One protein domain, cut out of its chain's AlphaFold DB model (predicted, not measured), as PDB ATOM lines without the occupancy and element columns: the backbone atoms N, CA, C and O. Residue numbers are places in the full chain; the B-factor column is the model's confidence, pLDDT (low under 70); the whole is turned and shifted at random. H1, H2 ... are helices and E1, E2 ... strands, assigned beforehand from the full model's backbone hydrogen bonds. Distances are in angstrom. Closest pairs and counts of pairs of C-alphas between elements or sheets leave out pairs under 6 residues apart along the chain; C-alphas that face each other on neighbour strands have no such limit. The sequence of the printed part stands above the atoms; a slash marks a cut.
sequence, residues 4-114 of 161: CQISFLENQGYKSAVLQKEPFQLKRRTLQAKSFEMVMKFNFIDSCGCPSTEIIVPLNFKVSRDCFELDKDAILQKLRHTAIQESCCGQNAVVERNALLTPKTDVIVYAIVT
ATOM      1  N   CYS A   4     -16.467 -18.329 -28.941       94.25
ATOM      2  CA  CYS A   4     -15.220 -18.322 -29.694       94.25
ATOM      3  C   CYS A   4     -15.535 -18.413 -31.190       94.25
ATOM      4  O   CYS A   4     -16.141 -19.383 -31.646       94.25
ATOM      5  N   GLN A   5     -15.127 -17.417 -31.968       95.94
ATOM      6  CA  GLN A   5     -15.149 -17.485 -33.426       95.94
ATOM      7  C   GLN A   5     -13.781 -17.950 -33.912       95.94
ATOM      8  O   GLN A   5     -12.752 -17.502 -33.416       95.94
ATOM      9  N   ILE A   6     -13.774 -18.867 -34.866       94.56
ATOM     10  CA  ILE A   6     -12.562 -19.414 -35.459       94.56
ATOM     11  C   ILE A   6     -12.586 -19.096 -36.944       94.56
ATOM     12  O   ILE A   6     -13.532 -19.461 -37.649       94.56
ATOM     13  N   SER A   7     -11.530 -18.455 -37.416       93.94
ATOM     14  CA  SER A   7     -11.249 -18.226 -38.829       93.94
ATOM     15  C   SER A   7      -9.832 -18.694 -39.162       93.94
ATOM     16  O   SER A   7      -9.051 -19.070 -38.288       93.94
ATOM     17  N   PHE A   8      -9.518 -18.742 -40.452       91.44
ATOM     18  CA  PHE A   8      -8.236 -19.220 -40.959       91.44
ATOM     19  C   PHE A   8      -7.690 -18.182 -41.929       91.44
ATOM     20  O   PHE A   8      -8.427 -17.738 -42.813       91.44
ATOM     21  N   LEU A   9      -6.428 -17.789 -41.752       84.75
ATOM     22  CA  LEU A   9      -5.781 -16.823 -42.638       84.75
ATOM     23  C   LEU A   9      -5.504 -17.483 -44.001       84.75
ATOM     24  O   LEU A   9      -5.062 -18.629 -44.051       84.75
ATOM     25  N   GLU A  10      -5.842 -16.754 -45.071       65.50
ATOM     26  CA  GLU A  10      -5.621 -17.023 -46.507       65.50
ATOM     27  C   GLU A  10      -5.897 -18.440 -47.060       65.50
ATOM     28  O   GLU A  10      -5.227 -19.412 -46.726       65.50
ATOM     29  N   ASN A  11      -6.809 -18.550 -48.043       59.16
ATOM     30  CA  ASN A  11      -6.871 -19.629 -49.054       59.16
ATOM     31  C   ASN A  11      -6.756 -21.085 -48.553       59.16
ATOM     32  O   ASN A  11      -6.405 -22.009 -49.294       59.16
ATOM     33  N   GLN A  12      -7.109 -21.339 -47.294       65.88
ATOM     34  CA  GLN A  12      -7.009 -22.679 -46.730       65.88
ATOM     35  C   GLN A  12      -8.140 -23.617 -47.173       65.88
ATOM     36  O   GLN A  12      -8.033 -24.827 -46.972       65.88
ATOM     37  N   GLY A  13      -9.229 -23.075 -47.728       76.00
ATOM     38  CA  GLY A  13     -10.460 -23.821 -48.019       76.00
ATOM     39  C   GLY A  13     -11.246 -24.231 -46.765       76.00
ATOM     40  O   GLY A  13     -12.268 -24.912 -46.869       76.00
ATOM     41  N   TYR A  14     -10.803 -23.823 -45.570       85.69
ATOM     42  CA  TYR A  14     -11.511 -24.082 -44.321       85.69
ATOM     43  C   TYR A  14     -12.576 -23.021 -44.073       85.69
ATOM     44  O   TYR A  14     -12.304 -21.824 -44.074       85.69
ATOM     45  N   LYS A  15     -13.802 -23.479 -43.813       89.38
ATOM     46  CA  LYS A  15     -14.891 -22.602 -43.382       89.38
ATOM     47  C   LYS A  15     -14.643 -22.134 -41.950       89.38
ATOM     48  O   LYS A  15     -14.291 -22.951 -41.093       89.38
ATOM     49  N   SER A  16     -14.916 -20.863 -41.686       93.12
ATOM     50  CA  SER A  16     -14.985 -20.327 -40.327       93.12
ATOM     51  C   SER A  16     -16.029 -21.074 -39.486       93.12
ATOM     52  O   SER A  16     -16.924 -21.740 -40.017       93.12
ATOM     53  N   ALA A  17     -15.903 -20.999 -38.165       94.69
ATOM     54  CA  ALA A  17     -16.828 -21.611 -37.217       94.69
ATOM     55  C   ALA A  17     -17.099 -20.672 -36.037       94.69
ATOM     56  O   ALA A  17     -16.238 -19.888 -35.656       94.69
ATOM     57  N   VAL A  18     -18.283 -20.784 -35.438       95.44
ATOM     58  CA  VAL A  18     -18.627 -20.104 -34.185       95.44
ATOM     59  C   VAL A  18     -18.977 -21.169 -33.158       95.44
ATOM     60  O   VAL A  18     -19.851 -21.998 -33.397       95.44
ATOM     61  N   LEU A  19     -18.276 -21.159 -32.032       95.06
ATOM     62  CA  LEU A  19     -18.434 -22.105 -30.936       95.06
ATOM     63  C   LEU A  19     -19.042 -21.359 -29.748       95.06
ATOM     64  O   LEU A  19     -18.453 -20.404 -29.247       95.06
ATOM     65  N   GLN A  20     -20.233 -21.774 -29.322       92.44
ATOM     66  CA  GLN A  20     -21.020 -21.078 -28.292       92.44
ATOM     67  C   GLN A  20     -21.006 -21.777 -26.930       92.44
ATOM     68  O   GLN A  20     -21.453 -21.205 -25.944       92.44
ATOM     69  N   LYS A  21     -20.532 -23.025 -26.868       90.69
ATOM     70  CA  LYS A  21     -20.558 -23.834 -25.651       90.69
ATOM     71  C   LYS A  21     -19.168 -24.343 -25.318       90.69
ATOM     72  O   LYS A  21     -18.470 -24.860 -26.188       90.69
ATOM     73  N   GLU A  22     -18.813 -24.214 -24.048       88.81
ATOM     74  CA  GLU A  22     -17.600 -24.793 -23.493       88.81
ATOM     75  C   GLU A  22     -17.770 -26.309 -23.256       88.81
ATOM     76  O   GLU A  22     -18.853 -26.753 -22.855       88.81
ATOM     77  N   PRO A  23     -16.723 -27.122 -23.489       91.38
ATOM     78  CA  PRO A  23     -15.438 -26.746 -24.087       91.38
ATOM     79  C   PRO A  23     -15.584 -26.418 -25.587       91.38
ATOM     80  O   PRO A  23     -16.242 -27.153 -26.322       91.38
ATOM     81  N   PHE A  24     -14.956 -25.329 -26.050       91.12
ATOM     82  CA  PHE A  24     -15.019 -24.878 -27.448       91.12
ATOM     83  C   PHE A  24     -14.259 -25.845 -28.377       91.12
ATOM     84  O   PHE A  24     -13.097 -25.636 -28.715       91.12
ATOM     85  N   GLN A  25     -14.921 -26.925 -28.793       92.19
ATOM     86  CA  GLN A  25     -14.321 -27.973 -29.619       92.19
ATOM     87  C   GLN A  25     -14.536 -27.728 -31.116       92.19
ATOM     88  O   GLN A  25     -15.665 -27.585 -31.585       92.19
ATOM     89  N   LEU A  26     -13.449 -27.789 -31.888       92.19
ATOM     90  CA  LEU A  26     -13.479 -27.794 -33.348       92.19
ATOM     91  C   LEU A  26     -12.761 -29.034 -33.884       92.19
ATOM     92  O   LEU A  26     -11.599 -29.273 -33.568       92.19
ATOM     93  N   LYS A  27     -13.434 -29.801 -34.749       91.81
ATOM     94  CA  LYS A  27     -12.841 -30.939 -35.466       91.81
ATOM     95  C   LYS A  27     -12.802 -30.641 -36.961       91.81
ATOM     96  O   LYS A  27     -13.825 -30.301 -37.556       91.81
ATOM     97  N   ARG A  28     -11.627 -30.768 -37.580       88.94
ATOM     98  CA  ARG A  28     -11.415 -30.562 -39.021       88.94
ATOM     99  C   ARG A  28     -10.487 -31.634 -39.575       88.94
ATOM    100  O   ARG A  28      -9.538 -32.040 -38.913       88.94
ATOM    101  N   ARG A  29     -10.743 -32.056 -40.815       86.56
ATOM    102  CA  ARG A  29      -9.809 -32.878 -41.589       86.56
ATOM    103  C   ARG A  29      -8.835 -31.951 -42.314       86.56
ATOM    104  O   ARG A  29      -9.264 -31.039 -43.016       86.56
ATOM    105  N   THR A  30      -7.542 -32.188 -42.143       81.94
ATOM    106  CA  THR A  30      -6.469 -31.407 -42.769       81.94
ATOM    107  C   THR A  30      -5.402 -32.331 -43.350       81.94
ATOM    108  O   THR A  30      -5.312 -33.500 -42.972       81.94
ATOM    109  N   LEU A  31      -4.626 -31.821 -44.303       80.44
ATOM    110  CA  LEU A  31      -3.454 -32.512 -44.826       80.44
ATOM    111  C   LEU A  31      -2.280 -32.208 -43.894       80.44
ATOM    112  O   LEU A  31      -1.928 -31.045 -43.716       80.44
ATOM    113  N   GLN A  32      -1.637 -33.242 -43.344       72.44
ATOM    114  CA  GLN A  32      -0.516 -33.085 -42.399       72.44
ATOM    115  C   GLN A  32       0.642 -32.242 -42.950       72.44
ATOM    116  O   GLN A  32       1.427 -31.686 -42.191       72.44
ATOM    117  N   ALA A  33       0.763 -32.142 -44.274       72.75
ATOM    118  CA  ALA A  33       1.839 -31.410 -44.915       72.75
ATOM    119  C   ALA A  33       1.700 -29.884 -44.878       72.75
ATOM    120  O   ALA A  33       2.673 -29.216 -45.237       72.75
ATOM    121  N   LYS A  34       0.534 -29.358 -44.486       78.38
ATOM    122  CA  LYS A  34       0.188 -27.940 -44.582       78.38
ATOM    123  C   LYS A  34       0.411 -27.225 -43.250       78.38
ATOM    124  O   LYS A  34      -0.049 -27.699 -42.213       78.38
ATOM    125  N   SER A  35       1.077 -26.076 -43.301       85.50
ATOM    126  CA  SER A  35       1.168 -25.124 -42.195       85.50
ATOM    127  C   SER A  35       0.279 -23.922 -42.473       85.50
ATOM    128  O   SER A  35       0.217 -23.453 -43.612       85.50
ATOM    129  N   PHE A  36      -0.426 -23.445 -41.456       88.12
ATOM    130  CA  PHE A  36      -1.314 -22.299 -41.584       88.12
ATOM    131  C   PHE A  36      -1.644 -21.677 -40.241       88.12
ATOM    132  O   PHE A  36      -1.429 -22.283 -39.198       88.12
ATOM    133  N   GLU A  37      -2.203 -20.477 -40.275       91.06
ATOM    134  CA  GLU A  37      -2.589 -19.752 -39.075       91.06
ATOM    135  C   GLU A  37      -4.102 -19.799 -38.877       91.06
ATOM    136  O   GLU A  37      -4.900 -19.604 -39.801       91.06
ATOM    137  N   MET A  38      -4.491 -20.093 -37.642       92.19
ATOM    138  CA  MET A  38      -5.867 -20.063 -37.179       92.19
ATOM    139  C   MET A  38      -6.047 -18.855 -36.270       92.19
ATOM    140  O   MET A  38      -5.309 -18.701 -35.302       92.19
ATOM    141  N   VAL A  39      -7.051 -18.029 -36.544       94.75
ATOM    142  CA  VAL A  39      -7.402 -16.898 -35.684       94.75
ATOM    143  C   VAL A  39      -8.561 -17.318 -34.797       94.75
ATOM    144  O   VAL A  39      -9.625 -17.714 -35.276       94.75
ATOM    145  N   MET A  40      -8.344 -17.248 -33.489       94.56
ATOM    146  CA  MET A  40      -9.352 -17.478 -32.462       94.56
ATOM    147  C   MET A  40      -9.774 -16.134 -31.886       94.56
ATOM    148  O   MET A  40      -9.018 -15.497 -31.158       94.56
ATOM    149  N   LYS A  41     -10.994 -15.706 -32.202       95.38
ATOM    150  CA  LYS A  41     -11.603 -14.499 -31.653       95.38
ATOM    151  C   LYS A  41     -12.521 -14.860 -30.498       95.38
ATOM    152  O   LYS A  41     -13.579 -15.466 -30.684       95.38
ATOM    153  N   PHE A  42     -12.135 -14.449 -29.305       93.19
ATOM    154  CA  PHE A  42     -12.904 -14.659 -28.095       93.19
ATOM    155  C   PHE A  42     -13.767 -13.446 -27.802       93.19
ATOM    156  O   PHE A  42     -13.252 -12.354 -27.584       93.19
ATOM    157  N   ASN A  43     -15.081 -13.648 -27.769       92.62
ATOM    158  CA  ASN A  43     -16.026 -12.594 -27.436       92.62
ATOM    159  C   ASN A  43     -16.270 -12.591 -25.927       92.62
ATOM    160  O   ASN A  43     -16.596 -13.618 -25.305       92.62
ATOM    161  N   PHE A  44     -16.063 -11.425 -25.333       89.69
ATOM    162  CA  PHE A  44     -16.253 -11.206 -23.914       89.69
ATOM    163  C   PHE A  44     -17.698 -10.835 -23.609       89.69
ATOM    164  O   PHE A  44     -18.472 -10.506 -24.496       89.69
ATOM    165  N   ILE A  45     -18.075 -10.953 -22.341       86.75
ATOM    166  CA  ILE A  45     -19.398 -10.519 -21.889       86.75
ATOM    167  C   ILE A  45     -19.485  -8.989 -21.952       86.75
ATOM    168  O   ILE A  45     -18.461  -8.319 -21.838       86.75
ATOM    169  N   ASP A  46     -20.695  -8.441 -22.046       86.00
ATOM    170  CA  ASP A  46     -20.931  -6.992 -22.205       86.00
ATOM    171  C   ASP A  46     -20.378  -6.125 -21.057       86.00
ATOM    172  O   ASP A  46     -20.268  -4.909 -21.178       86.00
ATOM    173  N   SER A  47     -20.021  -6.735 -19.924       85.62
ATOM    174  CA  SER A  47     -19.379  -6.056 -18.795       85.62
ATOM    175  C   SER A  47     -17.855  -5.978 -18.902       85.62
ATOM    176  O   SER A  47     -17.213  -5.450 -18.001       85.62
ATOM    177  N   CYS A  48     -17.233  -6.491 -19.962       87.25
ATOM    178  CA  CYS A  48     -15.797  -6.341 -20.174       87.25
ATOM    179  C   CYS A  48     -15.475  -5.004 -20.857       87.25
ATOM    180  O   CYS A  48     -16.210  -4.544 -21.721       87.25
ATOM    181  N   GLY A  49     -14.336  -4.398 -20.506       84.06
ATOM    182  CA  GLY A  49     -13.881  -3.138 -21.110       84.06
ATOM    183  C   GLY A  49     -13.575  -3.247 -22.608       84.06
ATOM    184  O   GLY A  49     -13.533  -2.239 -23.303       84.06
ATOM    185  N   CYS A  50     -13.379  -4.470 -23.105       87.94
ATOM    186  CA  CYS A  50     -13.187  -4.781 -24.513       87.94
ATOM    187  C   CYS A  50     -14.258  -5.782 -24.956       87.94
ATOM    188  O   CYS A  50     -14.578  -6.689 -24.182       87.94
ATOM    189  N   PRO A  51     -14.772  -5.685 -26.197       89.38
ATOM    190  CA  PRO A  51     -15.787  -6.610 -26.702       89.38
ATOM    191  C   PRO A  51     -15.207  -7.991 -27.044       89.38
ATOM    192  O   PRO A  51     -15.892  -9.009 -26.949       89.38
ATOM    193  N   SER A  52     -13.933  -8.051 -27.436       92.94
ATOM    194  CA  SER A  52     -13.269  -9.294 -27.824       92.94
ATOM    195  C   SER A  52     -11.749  -9.196 -27.732       92.94
ATOM    196  O   SER A  52     -11.204  -8.096 -27.686       92.94
ATOM    197  N   THR A  53     -11.072 -10.340 -27.783       94.06
ATOM    198  CA  THR A  53      -9.635 -10.443 -28.084       94.06
ATOM    199  C   THR A  53      -9.401 -11.493 -29.163       94.06
ATOM    200  O   THR A  53     -10.227 -12.393 -29.341       94.06
ATOM    201  N   GLU A  54      -8.290 -11.384 -29.879       94.81
ATOM    202  CA  GLU A  54      -7.909 -12.300 -30.949       94.81
ATOM    203  C   GLU A  54      -6.561 -12.947 -30.631       94.81
ATOM    204  O   GLU A  54      -5.631 -12.294 -30.158       94.81
ATOM    205  N   ILE A  55      -6.476 -14.253 -30.877       94.50
ATOM    206  CA  ILE A  55      -5.265 -15.051 -30.713       94.50
ATOM    207  C   ILE A  55      -4.961 -15.730 -32.039       94.50
ATOM    208  O   ILE A  55      -5.808 -16.435 -32.590       94.50
ATOM    209  N   ILE A  56      -3.741 -15.543 -32.535       93.06
ATOM    210  CA  ILE A  56      -3.252 -16.214 -33.739       93.06
ATOM    211  C   ILE A  56      -2.513 -17.478 -33.311       93.06
ATOM    212  O   ILE A  56      -1.508 -17.432 -32.604       93.06
ATOM    213  N   VAL A  57      -3.028 -18.627 -33.736       90.44
ATOM    214  CA  VAL A  57      -2.476 -19.942 -33.429       90.44
ATOM    215  C   VAL A  57      -1.858 -20.533 -34.696       90.44
ATOM    216  O   VAL A  57      -2.592 -20.942 -35.601       90.44
ATOM    217  N   PRO A  58      -0.519 -20.632 -34.776       88.38
ATOM    218  CA  PRO A  58       0.134 -21.300 -35.889       88.38
ATOM    219  C   PRO A  58      -0.058 -22.819 -35.779       88.38
ATOM    220  O   PRO A  58       0.324 -23.460 -34.794       88.38
ATOM    221  N   LEU A  59      -0.636 -23.418 -36.815       86.12
ATOM    222  CA  LEU A  59      -0.838 -24.854 -36.960       86.12
ATOM    223  C   LEU A  59       0.209 -25.404 -37.928       86.12
ATOM    224  O   LEU A  59       0.187 -25.108 -39.120       86.12
ATOM    225  N   ASN A  60       1.138 -26.208 -37.413       82.69
ATOM    226  CA  ASN A  60       2.145 -26.902 -38.206       82.69
ATOM    227  C   ASN A  60       2.358 -28.303 -37.627       82.69
ATOM    228  O   ASN A  60       2.848 -28.448 -36.514       82.69
ATOM    229  N   PHE A  61       1.984 -29.330 -38.390       78.06
ATOM    230  CA  PHE A  61       2.029 -30.729 -37.944       78.06
ATOM    231  C   PHE A  61       3.354 -31.442 -38.267       78.06
ATOM    232  O   PHE A  61       3.531 -32.610 -37.910       78.06
ATOM    233  N   LYS A  62       4.268 -30.771 -38.982       75.44
ATOM    234  CA  LYS A  62       5.556 -31.330 -39.423       75.44
ATOM    235  C   LYS A  62       6.710 -31.000 -38.485       75.44
ATOM    236  O   LYS A  62       7.651 -31.781 -38.407       75.44
ATOM    237  N   VAL A  63       6.663 -29.847 -37.826       67.56
ATOM    238  CA  VAL A  63       7.783 -29.335 -37.033       67.56
ATOM    239  C   VAL A  63       7.641 -29.797 -35.586       67.56
ATOM    240  O   VAL A  63       6.590 -29.606 -34.979       67.56
ATOM    241  N   SER A  64       8.702 -30.407 -35.051       66.38
ATOM    242  CA  SER A  64       8.844 -30.622 -33.607       66.38
ATOM    243  C   SER A  64       8.873 -29.257 -32.931       66.38
ATOM    244  O   SER A  64       9.695 -28.422 -33.302       66.38
ATOM    245  N   ARG A  65       7.949 -28.999 -32.004       72.12
ATOM    246  CA  ARG A  65       7.887 -27.712 -31.307       72.12
ATOM    247  C   ARG A  65       8.632 -27.819 -29.988       72.12
ATOM    248  O   ARG A  65       8.465 -28.805 -29.275       72.12
ATOM    249  N   ASP A  66       9.398 -26.789 -29.666       71.94
ATOM    250  CA  ASP A  66      10.072 -26.707 -28.377       71.94
ATOM    251  C   ASP A  66       9.044 -26.565 -27.251       71.94
ATOM    252  O   ASP A  66       8.083 -25.790 -27.358       71.94
ATOM    253  N   CYS A  67       9.255 -27.327 -26.181       77.94
ATOM    254  CA  CYS A  67       8.531 -27.157 -24.932       77.94
ATOM    255  C   CYS A  67       9.198 -26.047 -24.128       77.94
ATOM    256  O   CYS A  67      10.414 -26.067 -23.933       77.94
ATOM    257  N   PHE A  68       8.408 -25.100 -23.642       79.44
ATOM    258  CA  PHE A  68       8.905 -24.070 -22.746       79.44
ATOM    259  C   PHE A  68       7.821 -23.636 -21.770       79.44
ATOM    260  O   PHE A  68       6.648 -23.469 -22.126       79.44
ATOM    261  N   GLU A  69       8.255 -23.413 -20.537       80.88
ATOM    262  CA  GLU A  69       7.475 -22.747 -19.509       80.88
ATOM    263  C   GLU A  69       8.083 -21.363 -19.302       80.88
ATOM    264  O   GLU A  69       9.292 -21.221 -19.111       80.88
ATOM    265  N   LEU A  70       7.254 -20.333 -19.431       84.81
ATOM    266  CA  LEU A  70       7.674 -18.964 -19.179       84.81
ATOM    267  C   LEU A  70       7.303 -18.583 -17.748       84.81
ATOM    268  O   LEU A  70       6.383 -19.154 -17.165       84.81
ATOM    269  N   ASP A  71       7.985 -17.577 -17.207       92.19
ATOM    270  CA  ASP A  71       7.591 -16.966 -15.941       92.19
ATOM    271  C   ASP A  71       6.189 -16.345 -16.083       92.19
ATOM    272  O   ASP A  71       5.995 -15.267 -16.662       92.19
ATOM    273  N   LYS A  72       5.193 -17.084 -15.584       93.69
ATOM    274  CA  LYS A  72       3.766 -16.756 -15.670       93.69
ATOM    275  C   LYS A  72       3.470 -15.431 -14.973       93.69
ATOM    276  O   LYS A  72       2.693 -14.631 -15.501       93.69
ATOM    277  N   ASP A  73       4.116 -15.177 -13.839       94.44
ATOM    278  CA  ASP A  73       3.893 -13.976 -13.043       94.44
ATOM    279  C   ASP A  73       4.492 -12.752 -13.729       94.44
ATOM    280  O   ASP A  73       3.806 -11.734 -13.869       94.44
ATOM    281  N   ALA A  74       5.716 -12.859 -14.252       95.38
ATOM    282  CA  ALA A  74       6.329 -11.780 -15.021       95.38
ATOM    283  C   ALA A  74       5.503 -11.426 -16.269       95.38
ATOM    284  O   ALA A  74       5.297 -10.244 -16.570       95.38
ATOM    285  N   ILE A  75       4.967 -12.426 -16.980       95.56
ATOM    286  CA  ILE A  75       4.105 -12.190 -18.148       95.56
ATOM    287  C   ILE A  75       2.800 -11.511 -17.742       95.56
ATOM    288  O   ILE A  75       2.407 -10.529 -18.372       95.56
ATOM    289  N   LEU A  76       2.126 -11.995 -16.699       95.00
ATOM    290  CA  LEU A  76       0.877 -11.395 -16.227       95.00
ATOM    291  C   LEU A  76       1.084  -9.952 -15.758       95.00
ATOM    292  O   LEU A  76       0.273  -9.081 -16.086       95.00
ATOM    293  N   GLN A  77       2.176  -9.676 -15.041       95.75
ATOM    294  CA  GLN A  77       2.546  -8.321 -14.640       95.75
ATOM    295  C   GLN A  77       2.782  -7.424 -15.853       95.75
ATOM    296  O   GLN A  77       2.243  -6.317 -15.899       95.75
ATOM    297  N   LYS A  78       3.514  -7.909 -16.863       95.56
ATOM    298  CA  LYS A  78       3.740  -7.176 -18.113       95.56
ATOM    299  C   LYS A  78       2.429  -6.881 -18.839       95.56
ATOM    300  O   LYS A  78       2.173  -5.726 -19.159       95.56
ATOM    301  N   LEU A  79       1.576  -7.888 -19.044       95.62
ATOM    302  CA  LEU A  79       0.269  -7.720 -19.691       95.62
ATOM    303  C   LEU A  79      -0.590  -6.684 -18.962       95.62
ATOM    304  O   LEU A  79      -1.221  -5.840 -19.594       95.62
ATOM    305  N   ARG A  80      -0.591  -6.722 -17.627       94.75
ATOM    306  CA  ARG A  80      -1.312  -5.752 -16.801       94.75
ATOM    307  C   ARG A  80      -0.731  -4.348 -16.931       94.75
ATOM    308  O   ARG A  80      -1.499  -3.398 -17.047       94.75
ATOM    309  N   HIS A  81       0.591  -4.210 -16.909       94.94
ATOM    310  CA  HIS A  81       1.256  -2.923 -17.074       94.94
ATOM    311  C   HIS A  81       0.942  -2.310 -18.440       94.94
ATOM    312  O   HIS A  81       0.488  -1.173 -18.495       94.94
ATOM    313  N   THR A  82       1.081  -3.087 -19.519       93.62
ATOM    314  CA  THR A  82       0.730  -2.666 -20.883       93.62
ATOM    315  C   THR A  82      -0.735  -2.253 -20.977       93.62
ATOM    316  O   THR A  82      -1.024  -1.168 -21.468       93.62
ATOM    317  N   ALA A  83      -1.659  -3.052 -20.430       91.62
ATOM    318  CA  ALA A  83      -3.085  -2.720 -20.419       91.62
ATOM    319  C   ALA A  83      -3.379  -1.373 -19.728       91.62
ATOM    320  O   ALA A  83      -4.213  -0.596 -20.189       91.62
ATOM    321  N   ILE A  84      -2.676  -1.068 -18.632       91.06
ATOM    322  CA  ILE A  84      -2.810   0.212 -17.923       91.06
ATOM    323  C   ILE A  84      -2.177   1.353 -18.727       91.06
ATOM    324  O   ILE A  84      -2.810   2.388 -18.918       91.06
ATOM    325  N   GLN A  85      -0.944   1.169 -19.199       92.69
ATOM    326  CA  GLN A  85      -0.166   2.203 -19.880       92.69
ATOM    327  C   GLN A  85      -0.802   2.617 -21.211       92.69
ATOM    328  O   GLN A  85      -0.910   3.804 -21.505       92.69
ATOM    329  N   GLU A  86      -1.250   1.647 -22.000       88.00
ATOM    330  CA  GLU A  86      -1.893   1.880 -23.296       88.00
ATOM    331  C   GLU A  86      -3.398   2.151 -23.166       88.00
ATOM    332  O   GLU A  86      -4.071   2.373 -24.170       88.00
ATOM    333  N   SER A  87      -3.947   2.127 -21.943       82.88
ATOM    334  CA  SER A  87      -5.391   2.233 -21.691       82.88
ATOM    335  C   SER A  87      -6.215   1.255 -22.545       82.88
ATOM    336  O   SER A  87      -7.307   1.576 -23.015       82.88
ATOM    337  N   CYS A  88      -5.683   0.050 -22.757       85.06
ATOM    338  CA  CYS A  88      -6.245  -0.985 -23.617       85.06
ATOM    339  C   CYS A  88      -6.550  -2.255 -22.801       85.06
ATOM    340  O   CYS A  88      -6.018  -2.482 -21.717       85.06
ATOM    341  N   CYS A  89      -7.442  -3.109 -23.295       88.44
ATOM    342  CA  CYS A  89      -7.836  -4.351 -22.628       88.44
ATOM    343  C   CYS A  89      -7.831  -5.526 -23.607       88.44
ATOM    344  O   CYS A  89      -7.672  -5.355 -24.811       88.44
ATOM    345  N   GLY A  90      -7.988  -6.745 -23.088       90.44
ATOM    346  CA  GLY A  90      -7.925  -7.952 -23.909       90.44
ATOM    347  C   GLY A  90      -6.505  -8.298 -24.362       90.44
ATOM    348  O   GLY A  90      -6.358  -9.089 -25.291       90.44
ATOM    349  N   GLN A  91      -5.481  -7.736 -23.713       93.06
ATOM    350  CA  GLN A  91      -4.077  -8.067 -23.958       93.06
ATOM    351  C   GLN A  91      -3.842  -9.551 -23.684       93.06
ATOM    352  O   GLN A  91      -4.352 -10.080 -22.694       93.06
ATOM    353  N   ASN A  92      -3.094 -10.229 -24.550       94.38
ATOM    354  CA  ASN A  92      -2.841 -11.658 -24.411       94.38
ATOM    355  C   ASN A  92      -1.393 -12.034 -24.734       94.38
ATOM    356  O   ASN A  92      -0.716 -11.347 -25.494       94.38
ATOM    357  N   ALA A  93      -0.918 -13.121 -24.129       94.56
ATOM    358  CA  ALA A  93       0.392 -13.696 -24.420       94.56
ATOM    359  C   ALA A  93       0.412 -15.202 -24.145       94.56
ATOM    360  O   ALA A  93      -0.332 -15.701 -23.298       94.56
ATOM    361  N   VAL A  94       1.291 -15.920 -24.846       93.38
ATOM    362  CA  VAL A  94       1.608 -17.323 -24.544       93.38
ATOM    363  C   VAL A  94       2.341 -17.376 -23.207       93.38
ATOM    364  O   VAL A  94       3.288 -16.622 -23.010       93.38
ATOM    365  N   VAL A  95       1.929 -18.278 -22.319       94.06
ATOM    366  CA  VAL A  95       2.610 -18.533 -21.036       94.06
ATOM    367  C   VAL A  95       3.218 -19.929 -20.953       94.06
ATOM    368  O   VAL A  95       4.145 -20.156 -20.182       94.06
ATOM    369  N   GLU A  96       2.723 -20.862 -21.762       92.19
ATOM    370  CA  GLU A  96       3.188 -22.245 -21.768       92.19
ATOM    371  C   GLU A  96       2.969 -22.860 -23.149       92.19
ATOM    372  O   GLU A  96       1.937 -22.628 -23.795       92.19
ATOM    373  N   ARG A  97       3.930 -23.664 -23.598       89.75
ATOM    374  CA  ARG A  97       3.794 -24.496 -24.792       89.75
ATOM    375  C   ARG A  97       4.379 -25.869 -24.499       89.75
ATOM    376  O   ARG A  97       5.568 -25.979 -24.227       89.75
ATOM    377  N   ASN A  98       3.548 -26.898 -24.634       87.62
ATOM    378  CA  ASN A  98       3.933 -28.295 -24.481       87.62
ATOM    379  C   ASN A  98       3.598 -29.062 -25.757       87.62
ATOM    380  O   ASN A  98       2.460 -29.023 -26.229       87.62
ATOM    381  N   ALA A  99       4.571 -29.794 -26.288       83.88
ATOM    382  CA  ALA A  99       4.384 -30.723 -27.390       83.88
ATOM    383  C   ALA A  99       4.560 -32.156 -26.876       83.88
ATOM    384  O   ALA A  99       5.646 -32.567 -26.468       83.88
ATOM    385  N   LEU A 100       3.479 -32.932 -26.887       80.31
ATOM    386  CA  LEU A 100       3.525 -34.360 -26.602       80.31
ATOM    387  C   LEU A 100       3.869 -35.098 -27.894       80.31
ATOM    388  O   LEU A 100       3.150 -35.005 -28.891       80.31
ATOM    389  N   LEU A 101       4.967 -35.854 -27.875       74.31
ATOM    390  CA  LEU A 101       5.434 -36.606 -29.043       74.31
ATOM    391  C   LEU A 101       4.545 -37.821 -29.350       74.31
ATOM    392  O   LEU A 101       4.507 -38.293 -30.488       74.31
ATOM    393  N   THR A 102       3.822 -38.356 -28.360       74.19
ATOM    394  CA  THR A 102       2.972 -39.545 -28.526       74.19
ATOM    395  C   THR A 102       1.764 -39.496 -27.578       74.19
ATOM    396  O   THR A 102       1.956 -39.618 -26.371       74.19
ATOM    397  N   PRO A 103       0.522 -39.349 -28.088       75.50
ATOM    398  CA  PRO A 103       0.168 -38.977 -29.464       75.50
ATOM    399  C   PRO A 103       0.623 -37.544 -29.780       75.50
ATOM    400  O   PRO A 103       0.654 -36.719 -28.873       75.50
ATOM    401  N   LYS A 104       0.925 -37.236 -31.054       77.38
ATOM    402  CA  LYS A 104       1.294 -35.878 -31.507       77.38
ATOM    403  C   LYS A 104       0.212 -34.864 -31.118       77.38
ATOM    404  O   LYS A 104      -0.790 -34.736 -31.821       77.38
ATOM    405  N   THR A 105       0.419 -34.181 -29.997       83.50
ATOM    406  CA  THR A 105      -0.545 -33.256 -29.395       83.50
ATOM    407  C   THR A 105       0.189 -32.010 -28.951       83.50
ATOM    408  O   THR A 105       1.123 -32.099 -28.163       83.50
ATOM    409  N   ASP A 106      -0.266 -30.856 -29.422       85.19
ATOM    410  CA  ASP A 106       0.270 -29.568 -29.004       85.19
ATOM    411  C   ASP A 106      -0.718 -28.883 -28.061       85.19
ATOM    412  O   ASP A 106      -1.894 -28.712 -28.394       85.19
ATOM    413  N   VAL A 107      -0.226 -28.470 -26.897       88.44
ATOM    414  CA  VAL A 107      -0.963 -27.687 -25.907       88.44
ATOM    415  C   VAL A 107      -0.286 -26.329 -25.789       88.44
ATOM    416  O   VAL A 107       0.912 -26.239 -25.532       88.44
ATOM    417  N   ILE A 108      -1.052 -25.261 -26.000       90.50
ATOM    418  CA  ILE A 108      -0.582 -23.883 -25.842       90.50
ATOM    419  C   ILE A 108      -1.516 -23.197 -24.855       90.50
ATOM    420  O   ILE A 108      -2.730 -23.180 -25.067       90.50
ATOM    421  N   VAL A 109      -0.950 -22.625 -23.796       92.69
ATOM    422  CA  VAL A 109      -1.695 -21.873 -22.787       92.69
ATOM    423  C   VAL A 109      -1.449 -20.388 -23.007       92.69
ATOM    424  O   VAL A 109      -0.305 -19.942 -23.107       92.69
ATOM    425  N   TYR A 110      -2.536 -19.625 -23.074       93.69
ATOM    426  CA  TYR A 110      -2.508 -18.173 -23.197       93.69
ATOM    427  C   TYR A 110      -3.044 -17.528 -21.924       93.69
ATOM    428  O   TYR A 110      -4.062 -17.961 -21.382       93.69
ATOM    429  N   ALA A 111      -2.393 -16.457 -21.488       94.44
ATOM    430  CA  ALA A 111      -2.948 -15.520 -20.526       94.44
ATOM    431  C   ALA A 111      -3.671 -14.395 -21.269       94.44
ATOM    432  O   ALA A 111      -3.191 -13.926 -22.300       94.44
ATOM    433  N   ILE A 112      -4.811 -13.952 -20.735       93.12
ATOM    434  CA  ILE A 112      -5.582 -12.821 -21.254       93.12
ATOM    435  C   ILE A 112      -5.907 -11.889 -20.086       93.12
ATOM    436  O   ILE A 112      -6.499 -12.322 -19.097       93.12
ATOM    437  N   VAL A 113      -5.567 -10.609 -20.214       93.19
ATOM    438  CA  VAL A 113      -5.890  -9.560 -19.240       93.19
ATOM    439  C   VAL A 113      -6.947  -8.634 -19.829       93.19
ATOM    440  O   VAL A 113      -6.754  -8.012 -20.872       93.19
ATOM    441  N   THR A 114      -8.085  -8.525 -19.149       91.69
ATOM    442  CA  THR A 114      -9.162  -7.603 -19.517       91.69
ATOM    443  C   THR A 114      -9.819  -7.026 -18.270       91.69
ATOM    444  O   THR A 114      -9.931  -7.703 -17.247       91.69
TER     445      THR A 114
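This is residues 4 to 114 of the 161 residues of an uncharacterized protein of Prunus armeniaca (UniProt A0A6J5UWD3). A twisted four-strand antiparallel sheet, E2 E1 E3 E4, has a long two-strand hairpin, E5 and E6, running loosely alongside its edge strand E4. The single helix H1 packs on the end of that hairpin where E5 begins and E6 ends, well away from E1, E2 and E3. The printed part has 111 residues with one named helix and six named strands, in the order E1 E2 E3 E4 H1 E5 E6, and its class is mixed, helices and strands. It is only just compact, close to loose, with a radius of gyration of the C-alphas of 15.6 A, and it spans 42 by 30 by 25 A.

E1, residues 4 to 8, begins at C-alpha 4, (-15.220, -18.322, -29.694), and is 13.3 A long. E2 is short, residues 17 to 19. E3, residues 35 to 43, measures 25.9 A, and E4, residues 52 to 60, measures 25.6 A. H1, residues 72 to 85, begins at C-alpha 72, (3.766, -16.756, -15.670), and is 19.8 A long. E5, residues 91 to 101, is the longest strand by residues and measures 30.5 A. E6, residues 104 to 113, measures 29.9 A and ends at C-alpha 113, (-5.890, -9.560, -19.240).

In the four-strand sheet E2 and E4 are the edge strands. The sheet is only just strongly twisted, its C-alphas lying up to 4.3 A off the best plane. E1 and E2 form a hairpin, antiparallel at 160 degrees, with N 6 and O 17 2.8 A apart. E1 and E3 are antiparallel at 154 degrees, with N 5 and O 41 2.8 A apart. E3 and E4 form a hairpin at 160 degrees, with N 40 and O 55 2.8 A apart. E4 and E6 are near each other, with 8 pairs of C-alphas within 10 A. The closest C-alphas of E4 and E5 are those of Thr 53 and Gln 91, 7.3 A apart. E5 and E6 form a hairpin, antiparallel at 164 degrees, with N 98 and O 107 2.9 A apart. Residues 68 to 69 pair antiparallel with residues 96 to 97 of E5. The closest C-alphas of H1 and E5 are those of Lys 72 and Val 95, 5.8 A apart; those of H1 and E6 are Arg 80 and Val 113, 6.4 A apart. H1 is not on the four-strand sheet. In H1 every O i to N i+4 pair is within hydrogen-bond range.

The two C-alphas farthest apart are those of Ser 87 and Thr 102, 43.2 A. The printed part has no cut. The links E2 to E3 and E4 to H1 are long; residues 20 to 34, in the former, hold no named element. The mean pLDDT of the printed part is 87.6, and residues 10 to 12 and 63 to 64 are under 70.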